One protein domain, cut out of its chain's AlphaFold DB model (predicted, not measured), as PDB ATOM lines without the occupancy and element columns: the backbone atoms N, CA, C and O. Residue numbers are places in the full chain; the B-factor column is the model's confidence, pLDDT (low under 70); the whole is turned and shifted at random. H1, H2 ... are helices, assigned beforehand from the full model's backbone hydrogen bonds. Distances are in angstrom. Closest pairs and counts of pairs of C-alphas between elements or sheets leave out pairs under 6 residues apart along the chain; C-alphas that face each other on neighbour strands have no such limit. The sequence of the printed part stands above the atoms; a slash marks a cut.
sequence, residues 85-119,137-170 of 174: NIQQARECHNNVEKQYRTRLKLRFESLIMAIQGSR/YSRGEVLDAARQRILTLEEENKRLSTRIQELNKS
ATOM      1  N   ASN A  85     192.217 239.075 152.929       88.50
ATOM      2  CA  ASN A  85     192.761 237.931 152.191       88.50
ATOM      3  C   ASN A  85     193.885 237.208 152.960       88.50
ATOM      4  O   ASN A  85     193.972 235.983 152.943       88.50
ATOM      5  N   ILE A  86     194.736 237.956 153.669       90.75
ATOM      6  CA  ILE A  86     195.817 237.387 154.485       90.75
ATOM      7  C   ILE A  86     195.240 236.732 155.745       90.75
ATOM      8  O   ILE A  86     195.757 235.706 156.185       90.75
ATOM      9  N   GLN A  87     194.170 237.291 156.320       92.38
ATOM     10  CA  GLN A  87     193.464 236.660 157.441       92.38
ATOM     11  C   GLN A  87     192.842 235.325 157.015       92.38
ATOM     12  O   GLN A  87     193.136 234.305 157.634       92.38
ATOM     13  N   GLN A  88     192.118 235.302 155.894       93.44
ATOM     14  CA  GLN A  88     191.497 234.090 155.357       93.44
ATOM     15  C   GLN A  88     192.523 232.988 155.053       93.44
ATOM     16  O   GLN A  88     192.316 231.825 155.399       93.44
ATOM     17  N   ALA A  89     193.668 233.340 154.458       95.44
ATOM     18  CA  ALA A  89     194.739 232.380 154.194       95.44
ATOM     19  C   ALA A  89     195.299 231.758 155.489       95.44
ATOM     20  O   ALA A  89     195.538 230.549 155.550       95.44
ATOM     21  N   ARG A  90     195.471 232.564 156.547       96.06
ATOM     22  CA  ARG A  90     195.916 232.083 157.866       96.06
ATOM     23  C   ARG A  90     194.882 231.174 158.516       96.06
ATOM     24  O   ARG A  90     195.249 230.147 159.076       96.06
ATOM     25  N   GLU A  91     193.610 231.543 158.449       96.56
ATOM     26  CA  GLU A  91     192.513 230.752 159.009       96.56
ATOM     27  C   GLU A  91     192.391 229.392 158.329       96.56
ATOM     28  O   GLU A  91     192.307 228.377 159.020       96.56
ATOM     29  N   CYS A  92     192.471 229.353 156.996       96.69
ATOM     30  CA  CYS A  92     192.472 228.105 156.237       96.69
ATOM     31  C   CYS A  92     193.619 227.183 156.680       96.69
ATOM     32  O   CYS A  92     193.380 226.039 157.071       96.69
ATOM     33  N   HIS A  93     194.850 227.703 156.720       98.06
ATOM     34  CA  HIS A  93     196.014 226.943 157.182       98.06
ATOM     35  C   HIS A  93     195.837 226.414 158.614       98.06
ATOM     36  O   HIS A  93     196.046 225.228 158.876       98.06
ATOM     37  N   ASN A  94     195.400 227.274 159.536       98.00
ATOM     38  CA  ASN A  94     195.179 226.903 160.932       98.00
ATOM     39  C   ASN A  94     194.093 225.832 161.077       98.00
ATOM     40  O   ASN A  94     194.211 224.961 161.938       98.00
ATOM     41  N   ASN A  95     193.041 225.884 160.258       98.19
ATOM     42  CA  ASN A  95     191.978 224.890 160.283       98.19
ATOM     43  C   ASN A  95     192.493 223.514 159.844       98.19
ATOM     44  O   ASN A  95     192.252 222.525 160.536       98.19
ATOM     45  N   VAL A  96     193.268 223.458 158.757       98.31
ATOM     46  CA  VAL A  96     193.899 222.214 158.284       98.31
ATOM     47  C   VAL A  96     194.820 221.631 159.357       98.31
ATOM     48  O   VAL A  96     194.709 220.451 159.694       98.31
ATOM     49  N   GLU A  97     195.679 222.454 159.958       98.56
ATOM     50  CA  GLU A  97     196.586 222.014 161.024       98.56
ATOM     51  C   GLU A  97     195.820 221.548 162.273       98.56
ATOM     52  O   GLU A  97     196.152 220.526 162.879       98.56
ATOM     53  N   LYS A  98     194.744 222.248 162.650       98.56
ATOM     54  CA  LYS A  98     193.876 221.842 163.763       98.56
ATOM     55  C   LYS A  98     193.246 220.479 163.492       98.56
ATOM     56  O   LYS A  98     193.292 219.615 164.364       98.56
ATOM     57  N   GLN A  99     192.697 220.261 162.298       98.50
ATOM     58  CA  GLN A  99     192.131 218.972 161.897       98.50
ATOM     59  C   GLN A  99     193.187 217.862 161.899       98.50
ATOM     60  O   GLN A  99     192.921 216.763 162.393       98.50
ATOM     61  N   TYR A 100     194.395 218.146 161.403       98.56
ATOM     62  CA  TYR A 100     195.523 217.219 161.458       98.56
ATOM     63  C   TYR A 100     195.842 216.811 162.900       98.56
ATOM     64  O   TYR A 100     195.876 215.617 163.205       98.56
ATOM     65  N   ARG A 101     195.981 217.781 163.813       98.38
ATOM     66  CA  ARG A 101     196.238 217.515 165.237       98.38
ATOM     67  C   ARG A 101     195.112 216.738 165.901       98.38
ATOM     68  O   ARG A 101     195.397 215.836 166.682       98.38
ATOM     69  N   THR A 102     193.854 217.051 165.598       98.56
ATOM     70  CA  THR A 102     192.701 216.306 166.126       98.56
ATOM     71  C   THR A 102     192.732 214.854 165.664       98.56
ATOM     72  O   THR A 102     192.641 213.951 166.492       98.56
ATOM     73  N   ARG A 103     192.947 214.604 164.365       98.56
ATOM     74  CA  ARG A 103     193.082 213.242 163.831       98.56
ATOM     75  C   ARG A 103     194.248 212.495 164.471       98.56
ATOM     76  O   ARG A 103     194.119 211.315 164.773       98.56
ATOM     77  N   LEU A 104     195.380 213.170 164.676       98.19
ATOM     78  CA  LEU A 104     196.544 212.572 165.321       98.19
ATOM     79  C   LEU A 104     196.241 212.181 166.771       98.19
ATOM     80  O   LEU A 104     196.560 211.064 167.159       98.19
ATOM     81  N   LYS A 105     195.572 213.046 167.545       97.56
ATOM     82  CA  LYS A 105     195.132 212.726 168.914       97.56
ATOM     83  C   LYS A 105     194.263 211.471 168.953       97.56
ATOM     84  O   LYS A 105     194.581 210.560 169.700       97.56
ATOM     85  N   LEU A 106     193.250 211.375 168.087       97.81
ATOM     86  CA  LEU A 106     192.371 210.198 168.027       97.81
ATOM     87  C   LEU A 106     193.139 208.890 167.778       97.81
ATOM     88  O   LEU A 106     192.792 207.853 168.337       97.81
ATOM     89  N   ARG A 107     194.204 208.929 166.967       97.44
ATOM     90  CA  ARG A 107     195.062 207.756 166.741       97.44
ATOM     91  C   ARG A 107     195.838 207.348 167.994       97.44
ATOM     92  O   ARG A 107     196.009 206.156 168.211       97.44
ATOM     93  N   PHE A 108     196.289 208.308 168.804       97.06
ATOM     94  CA  PHE A 108     196.943 208.019 170.083       97.06
ATOM     95  C   PHE A 108     195.969 207.406 171.092       97.06
ATOM     96  O   PHE A 108     196.314 206.397 171.693       97.06
ATOM     97  N   GLU A 109     194.749 207.935 171.209       95.56
ATOM     98  CA  GLU A 109     193.719 207.348 172.084       95.56
ATOM     99  C   GLU A 109     193.415 205.896 171.688       95.56
ATOM    100  O   GLU A 109     193.449 204.987 172.515       95.56
ATOM    101  N   SER A 110     193.218 205.644 170.388       95.75
ATOM    102  CA  SER A 110     193.013 204.285 169.877       95.75
ATOM    103  C   SER A 110     194.201 203.361 170.160       95.75
ATOM    104  O   SER A 110     193.999 202.170 170.394       95.75
ATOM    105  N   LEU A 111     195.429 203.883 170.120       96.31
ATOM    106  CA  LEU A 111     196.633 203.113 170.423       96.31
ATOM    107  C   LEU A 111     196.719 202.774 171.917       96.31
ATOM    108  O   LEU A 111     197.022 201.632 172.251       96.31
ATOM    109  N   ILE A 112     196.394 203.717 172.805       94.75
ATOM    110  CA  ILE A 112     196.326 203.486 174.257       94.75
ATOM    111  C   ILE A 112     195.334 202.359 174.564       94.75
ATOM    112  O   ILE A 112     195.695 201.394 175.238       94.75
ATOM    113  N   MET A 113     194.129 202.420 173.985       93.25
ATOM    114  CA  MET A 113     193.114 201.374 174.153       93.25
ATOM    115  C   MET A 113     193.607 199.999 173.687       93.25
ATOM    116  O   MET A 113     193.358 198.997 174.354       93.25
ATOM    117  N   ALA A 114     194.322 199.931 172.560       92.81
ATOM    118  CA  ALA A 114     194.864 198.674 172.045       92.81
ATOM    119  C   ALA A 114     195.958 198.086 172.958       92.81
ATOM    120  O   ALA A 114     196.012 196.872 173.171       92.81
ATOM    121  N   ILE A 115     196.819 198.936 173.528       91.94
ATOM    122  CA  ILE A 115     197.865 198.515 174.472       91.94
ATOM    123  C   ILE A 115     197.229 197.983 175.759       91.94
ATOM    124  O   ILE A 115     197.554 196.878 176.190       91.94
ATOM    125  N   GLN A 116     196.298 198.736 176.348       89.25
ATOM    126  CA  GLN A 116     195.624 198.356 177.590       89.25
ATOM    127  C   GLN A 116     194.755 197.106 177.408       89.25
ATOM    128  O   GLN A 116     194.858 196.167 178.191       89.25
ATOM    129  N   GLY A 117     193.945 197.057 176.347       84.31
ATOM    130  CA  GLY A 117     193.010 195.960 176.095       84.31
ATOM    131  C   GLY A 117     193.678 194.642 175.714       84.31
ATOM    132  O   GLY A 117     193.080 193.582 175.881       84.31
ATOM    133  N   SER A 118     194.916 194.685 175.219       79.25
ATOM    134  CA  SER A 118     195.666 193.470 174.911       79.25
ATOM    135  C   SER A 118     196.467 192.944 176.099       79.25
ATOM    136  O   SER A 118     196.900 191.800 176.048       79.25
ATOM    137  N   ARG A 119     196.672 193.726 177.167       77.56
ATOM    138  CA  ARG A 119     197.470 193.301 178.321       77.56
ATOM    139  C   ARG A 119     196.876 192.012 178.920       77.56
ATOM    140  O   ARG A 119     195.665 191.967 179.147       77.56
ATOM    141  N   TYR A 137     199.246 208.070 180.042       88.38
ATOM    142  CA  TYR A 137     200.439 207.933 179.209       88.38
ATOM    143  C   TYR A 137     200.843 209.272 178.583       88.38
ATOM    144  O   TYR A 137     200.052 209.940 177.905       88.38
ATOM    145  N   SER A 138     202.119 209.633 178.689       94.75
ATOM    146  CA  SER A 138     202.708 210.633 177.803       94.75
ATOM    147  C   SER A 138     202.823 210.092 176.373       94.75
ATOM    148  O   SER A 138     202.871 208.887 176.128       94.75
ATOM    149  N   ARG A 139     202.932 210.987 175.380       94.88
ATOM    150  CA  ARG A 139     203.068 210.576 173.965       94.88
ATOM    151  C   ARG A 139     204.266 209.658 173.713       94.88
ATOM    152  O   ARG A 139     204.170 208.797 172.847       94.88
ATOM    153  N   GLY A 140     205.379 209.880 174.416       97.19
ATOM    154  CA  GLY A 140     206.565 209.030 174.307       97.19
ATOM    155  C   GLY A 140     206.298 207.647 174.888       97.19
ATOM    156  O   GLY A 140     206.496 206.648 174.204       97.19
ATOM    157  N   GLU A 141     205.725 207.599 176.089       96.31
ATOM    158  CA  GLU A 141     205.389 206.346 176.769       96.31
ATOM    159  C   GLU A 141     204.392 205.500 175.979       96.31
ATOM    160  O   GLU A 141     204.579 204.291 175.903       96.31
ATOM    161  N   VAL A 142     203.391 206.099 175.315       96.12
ATOM    162  CA  VAL A 142     202.485 205.344 174.424       96.12
ATOM    163  C   VAL A 142     203.275 204.603 173.345       96.12
ATOM    164  O   VAL A 142     203.017 203.432 173.073       96.12
ATOM    165  N   LEU A 143     204.241 205.274 172.711       97.88
ATOM    166  CA  LEU A 143     205.040 204.668 171.645       97.88
ATOM    167  C   LEU A 143     205.988 203.601 172.191       97.88
ATOM    168  O   LEU A 143     206.221 202.594 171.526       97.88
ATOM    169  N   ASP A 144     206.548 203.815 173.374       96.88
ATOM    170  CA  ASP A 144     207.457 202.870 174.017       96.88
ATOM    171  C   ASP A 144     206.701 201.614 174.464       96.88
ATOM    172  O   ASP A 144     207.103 200.501 174.118       96.88
ATOM    173  N   ALA A 145     205.550 201.788 175.114       94.62
ATOM    174  CA  ALA A 145     204.650 200.711 175.506       94.62
ATOM    175  C   ALA A 145     204.130 199.929 174.290       94.62
ATOM    176  O   ALA A 145     204.104 198.700 174.322       94.62
ATOM    177  N   ALA A 146     203.795 200.609 173.186       96.56
ATOM    178  CA  ALA A 146     203.419 199.950 171.936       96.56
ATOM    179  C   ALA A 146     204.540 199.046 171.404       96.56
ATOM    180  O   ALA A 146     204.282 197.906 171.020       96.56
ATOM    181  N   ARG A 147     205.791 199.534 171.403       97.69
ATOM    182  CA  ARG A 147     206.945 198.739 170.953       97.69
ATOM    183  C   ARG A 147     207.142 197.506 171.824       97.69
ATOM    184  O   ARG A 147     207.275 196.413 171.284       97.69
ATOM    185  N   GLN A 148     207.111 197.673 173.146       96.50
ATOM    186  CA  GLN A 148     207.220 196.541 174.068       96.50
ATOM    187  C   GLN A 148     206.094 195.534 173.840       96.50
ATOM    188  O   GLN A 148     206.345 194.337 173.757       96.50
ATOM    189  N   ARG A 149     204.862 196.015 173.637       94.75
ATOM    190  CA  ARG A 149     203.710 195.142 173.418       94.75
ATOM    191  C   ARG A 149     203.841 194.296 172.155       94.75
ATOM    192  O   ARG A 149     203.512 193.114 172.199       94.75
ATOM    193  N   ILE A 150     204.325 194.877 171.056       96.62
ATOM    194  CA  ILE A 150     204.578 194.138 169.811       96.62
ATOM    195  C   ILE A 150     205.612 193.034 170.054       96.62
ATOM    196  O   ILE A 150     205.350 191.888 169.704       96.62
ATOM    197  N   LEU A 151     206.734 193.348 170.710       97.06
ATOM    198  CA  LEU A 151     207.783 192.364 170.998       97.06
ATOM    199  C   LEU A 151     207.267 191.197 171.848       97.06
ATOM    200  O   LEU A 151     207.509 190.040 171.510       97.06
ATOM    201  N   THR A 152     206.506 191.487 172.906       95.38
ATOM    202  CA  THR A 152     205.885 190.451 173.745       95.38
ATOM    203  C   THR A 152     204.938 189.566 172.933       95.38
ATOM    204  O   THR A 152     205.014 188.343 173.012       95.38
ATOM    205  N   LEU A 153     204.074 190.166 172.110       95.50
ATOM    206  CA  LEU A 153     203.137 189.419 171.265       95.50
ATOM    207  C   LEU A 153     203.849 188.556 170.216       95.50
ATOM    208  O   LEU A 153     203.405 187.449 169.920       95.50
ATOM    209  N   GLU A 154     204.947 189.040 169.640       96.81
ATOM    210  CA  GLU A 154     205.760 188.266 168.701       96.81
ATOM    211  C   GLU A 154     206.407 187.051 169.370       96.81
ATOM    212  O   GLU A 154     206.442 185.969 168.780       96.81
ATOM    213  N   GLU A 155     206.907 187.204 170.595       96.88
ATOM    214  CA  GLU A 155     207.462 186.102 171.382       96.88
ATOM    215  C   GLU A 155     206.388 185.069 171.748       96.88
ATOM    216  O   GLU A 155     206.576 183.869 171.526       96.88
ATOM    217  N   GLU A 156     205.227 185.523 172.225       95.75
ATOM    218  CA  GLU A 156     204.085 184.658 172.525       95.75
ATOM    219  C   GLU A 156     203.622 183.886 171.284       95.75
ATOM    220  O   GLU A 156     203.450 182.666 171.348       95.75
ATOM    221  N   ASN A 157     203.493 184.559 170.137       96.56
ATOM    222  CA  ASN A 157     203.129 183.921 168.872       96.56
ATOM    223  C   ASN A 157     204.147 182.862 168.442       96.56
ATOM    224  O   ASN A 157     203.749 181.779 168.004       96.56
ATOM    225  N   LYS A 158     205.452 183.129 168.581       97.88
ATOM    226  CA  LYS A 158     206.503 182.136 168.294       97.88
ATOM    227  C   LYS A 158     206.354 180.916 169.196       97.88
ATOM    228  O   LYS A 158     206.304 179.797 168.690       97.88
ATOM    229  N   ARG A 159     206.201 181.125 170.506       97.31
ATOM    230  CA  ARG A 159     206.014 180.051 171.492       97.31
ATOM    231  C   ARG A 159     204.787 179.193 171.172       97.31
ATOM    232  O   ARG A 159     204.881 177.967 171.161       97.31
ATOM    233  N   LEU A 160     203.648 179.825 170.888       96.75
ATOM    234  CA  LEU A 160     202.413 179.129 170.522       96.75
ATOM    235  C   LEU A 160     202.565 178.360 169.206       96.75
ATOM    236  O   LEU A 160     202.124 177.217 169.117       96.75
ATOM    237  N   SER A 161     203.244 178.937 168.214       97.06
ATOM    238  CA  SER A 161     203.503 178.278 166.929       97.06
ATOM    239  C   SER A 161     204.360 177.023 167.095       97.06
ATOM    240  O   SER A 161     204.022 175.971 166.552       97.06
ATOM    241  N   THR A 162     205.427 177.098 167.898       96.62
ATOM    242  CA  THR A 162     206.248 175.932 168.247       96.62
ATOM    243  C   THR A 162     205.406 174.868 168.942       96.62
ATOM    244  O   THR A 162     205.453 173.701 168.554       96.62
ATOM    245  N   ARG A 163     204.563 175.265 169.903       95.56
ATOM    246  CA  ARG A 163     203.713 174.323 170.637       95.56
ATOM    247  C   ARG A 163     202.701 173.614 169.737       95.56
ATOM    248  O   ARG A 163     202.525 172.405 169.851       95.56
ATOM    249  N   ILE A 164     202.058 174.343 168.827       95.94
ATOM    250  CA  ILE A 164     201.145 173.764 167.831       95.94
ATOM    251  C   ILE A 164     201.898 172.765 166.946       95.94
ATOM    252  O   ILE A 164     201.399 171.675 166.677       95.94
ATOM    253  N   GLN A 165     203.118 173.101 166.521       94.62
ATOM    254  CA  GLN A 165     203.929 172.214 165.693       94.62
ATOM    255  C   GLN A 165     204.310 170.916 166.423       94.62
ATOM    256  O   GLN A 165     204.304 169.856 165.802       94.62
ATOM    257  N   GLU A 166     204.638 170.978 167.713       93.25
ATOM    258  CA  GLU A 166     204.903 169.792 168.539       93.25
ATOM    259  C   GLU A 166     203.677 168.885 168.640       93.25
ATOM    260  O   GLU A 166     203.785 167.687 168.385       93.25
ATOM    261  N   LEU A 167     202.511 169.459 168.951       92.19
ATOM    262  CA  LEU A 167     201.256 168.711 169.081       92.19
ATOM    263  C   LEU A 167     200.824 168.065 167.757       92.19
ATOM    264  O   LEU A 167     200.315 166.949 167.750       92.19
ATOM    265  N   ASN A 168     201.080 168.725 166.628       90.12
ATOM    266  CA  ASN A 168     200.811 168.161 165.305       90.12
ATOM    267  C   ASN A 168     201.801 167.053 164.905       90.12
ATOM    268  O   ASN A 168     201.499 166.258 164.019       90.12
ATOM    269  N   LYS A 169     202.999 167.017 165.504       85.69
ATOM    270  CA  LYS A 169     204.021 165.989 165.249       85.69
ATOM    271  C   LYS A 169     203.881 164.776 166.163       85.69
ATOM    272  O   LYS A 169     204.350 163.704 165.788       85.69
ATOM    273  N   SER A 170     203.287 164.923 167.350       71.19
ATOM    274  CA  SER A 170     202.951 163.769 168.182       71.19
ATOM    275  C   SER A 170     201.911 162.916 167.451       71.19
ATOM    276  O   SER A 170     200.836 163.434 167.151       71.19
TER     277      SER A 170
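AT A GLANCE: This is residues 85 to 119 and 137 to 170 of the 174 residues of the protein "BHLH domain-containing protein" of Fusarium oxysporum f. sp. melonis 26406 (UniProt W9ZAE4). Two long helices, H1 and H2, overlap over part of their lengths, residues 108 to 115 of H1 beside residues 139 to 149 of H2, and make a long, slender rod with a wide V in it. From the overlap the two helices reach out to the opposite ends of the rod as free arms, residues 85 to 104 on H1 and residues 154 to 170 at the other end. The printed part has 69 residues, with two named helices, H1 then H2, and no named strand; the class is all helix. The whole is extended, with a radius of gyration of the C-alphas of 21.1 A and spans of 76 by 22 by 15 A.

IN THESE COORDINATES: The longest helix, H1, is residues 85 to 118, 50.0 A from first to last C-alpha. It begins at C-alpha 85 at (192.761, 237.931, 152.191) and ends at C-alpha 118 at (195.666, 193.470, 174.911). H2 is residues 139 to 169, 45.4 A from first to last C-alpha, and ends at C-alpha 169 at (204.021, 165.989, 165.249).

HOW THE PARTS SIT: H1 and H2 touch, with 8 pairs of C-alphas within 8 A. The closest C-alphas are those of Ile 115 and Ala 146, 6.3 A apart. They run the same way at a steep tilt of 39 degrees, and their centres are 30.6 A apart. H1 touches H2 with residues 108 to 115 alone, and H2 touches H1 with residues 139 to 149 alone. Every O i to N i+4 pair in H1 is within hydrogen-bond range; in H2, 26 of 27 are.

THE WHOLE: The C-alphas of Asn 85 and Ser 170, the two farthest apart, are 76.5 A apart. Residues 120 to 136 are not printed, and C-alphas 119 and 137 are 15.0 A apart across this cut, which lies in the link from H1 to H2. The mean pLDDT of the printed part is 94.6, and no printed residue is under 70.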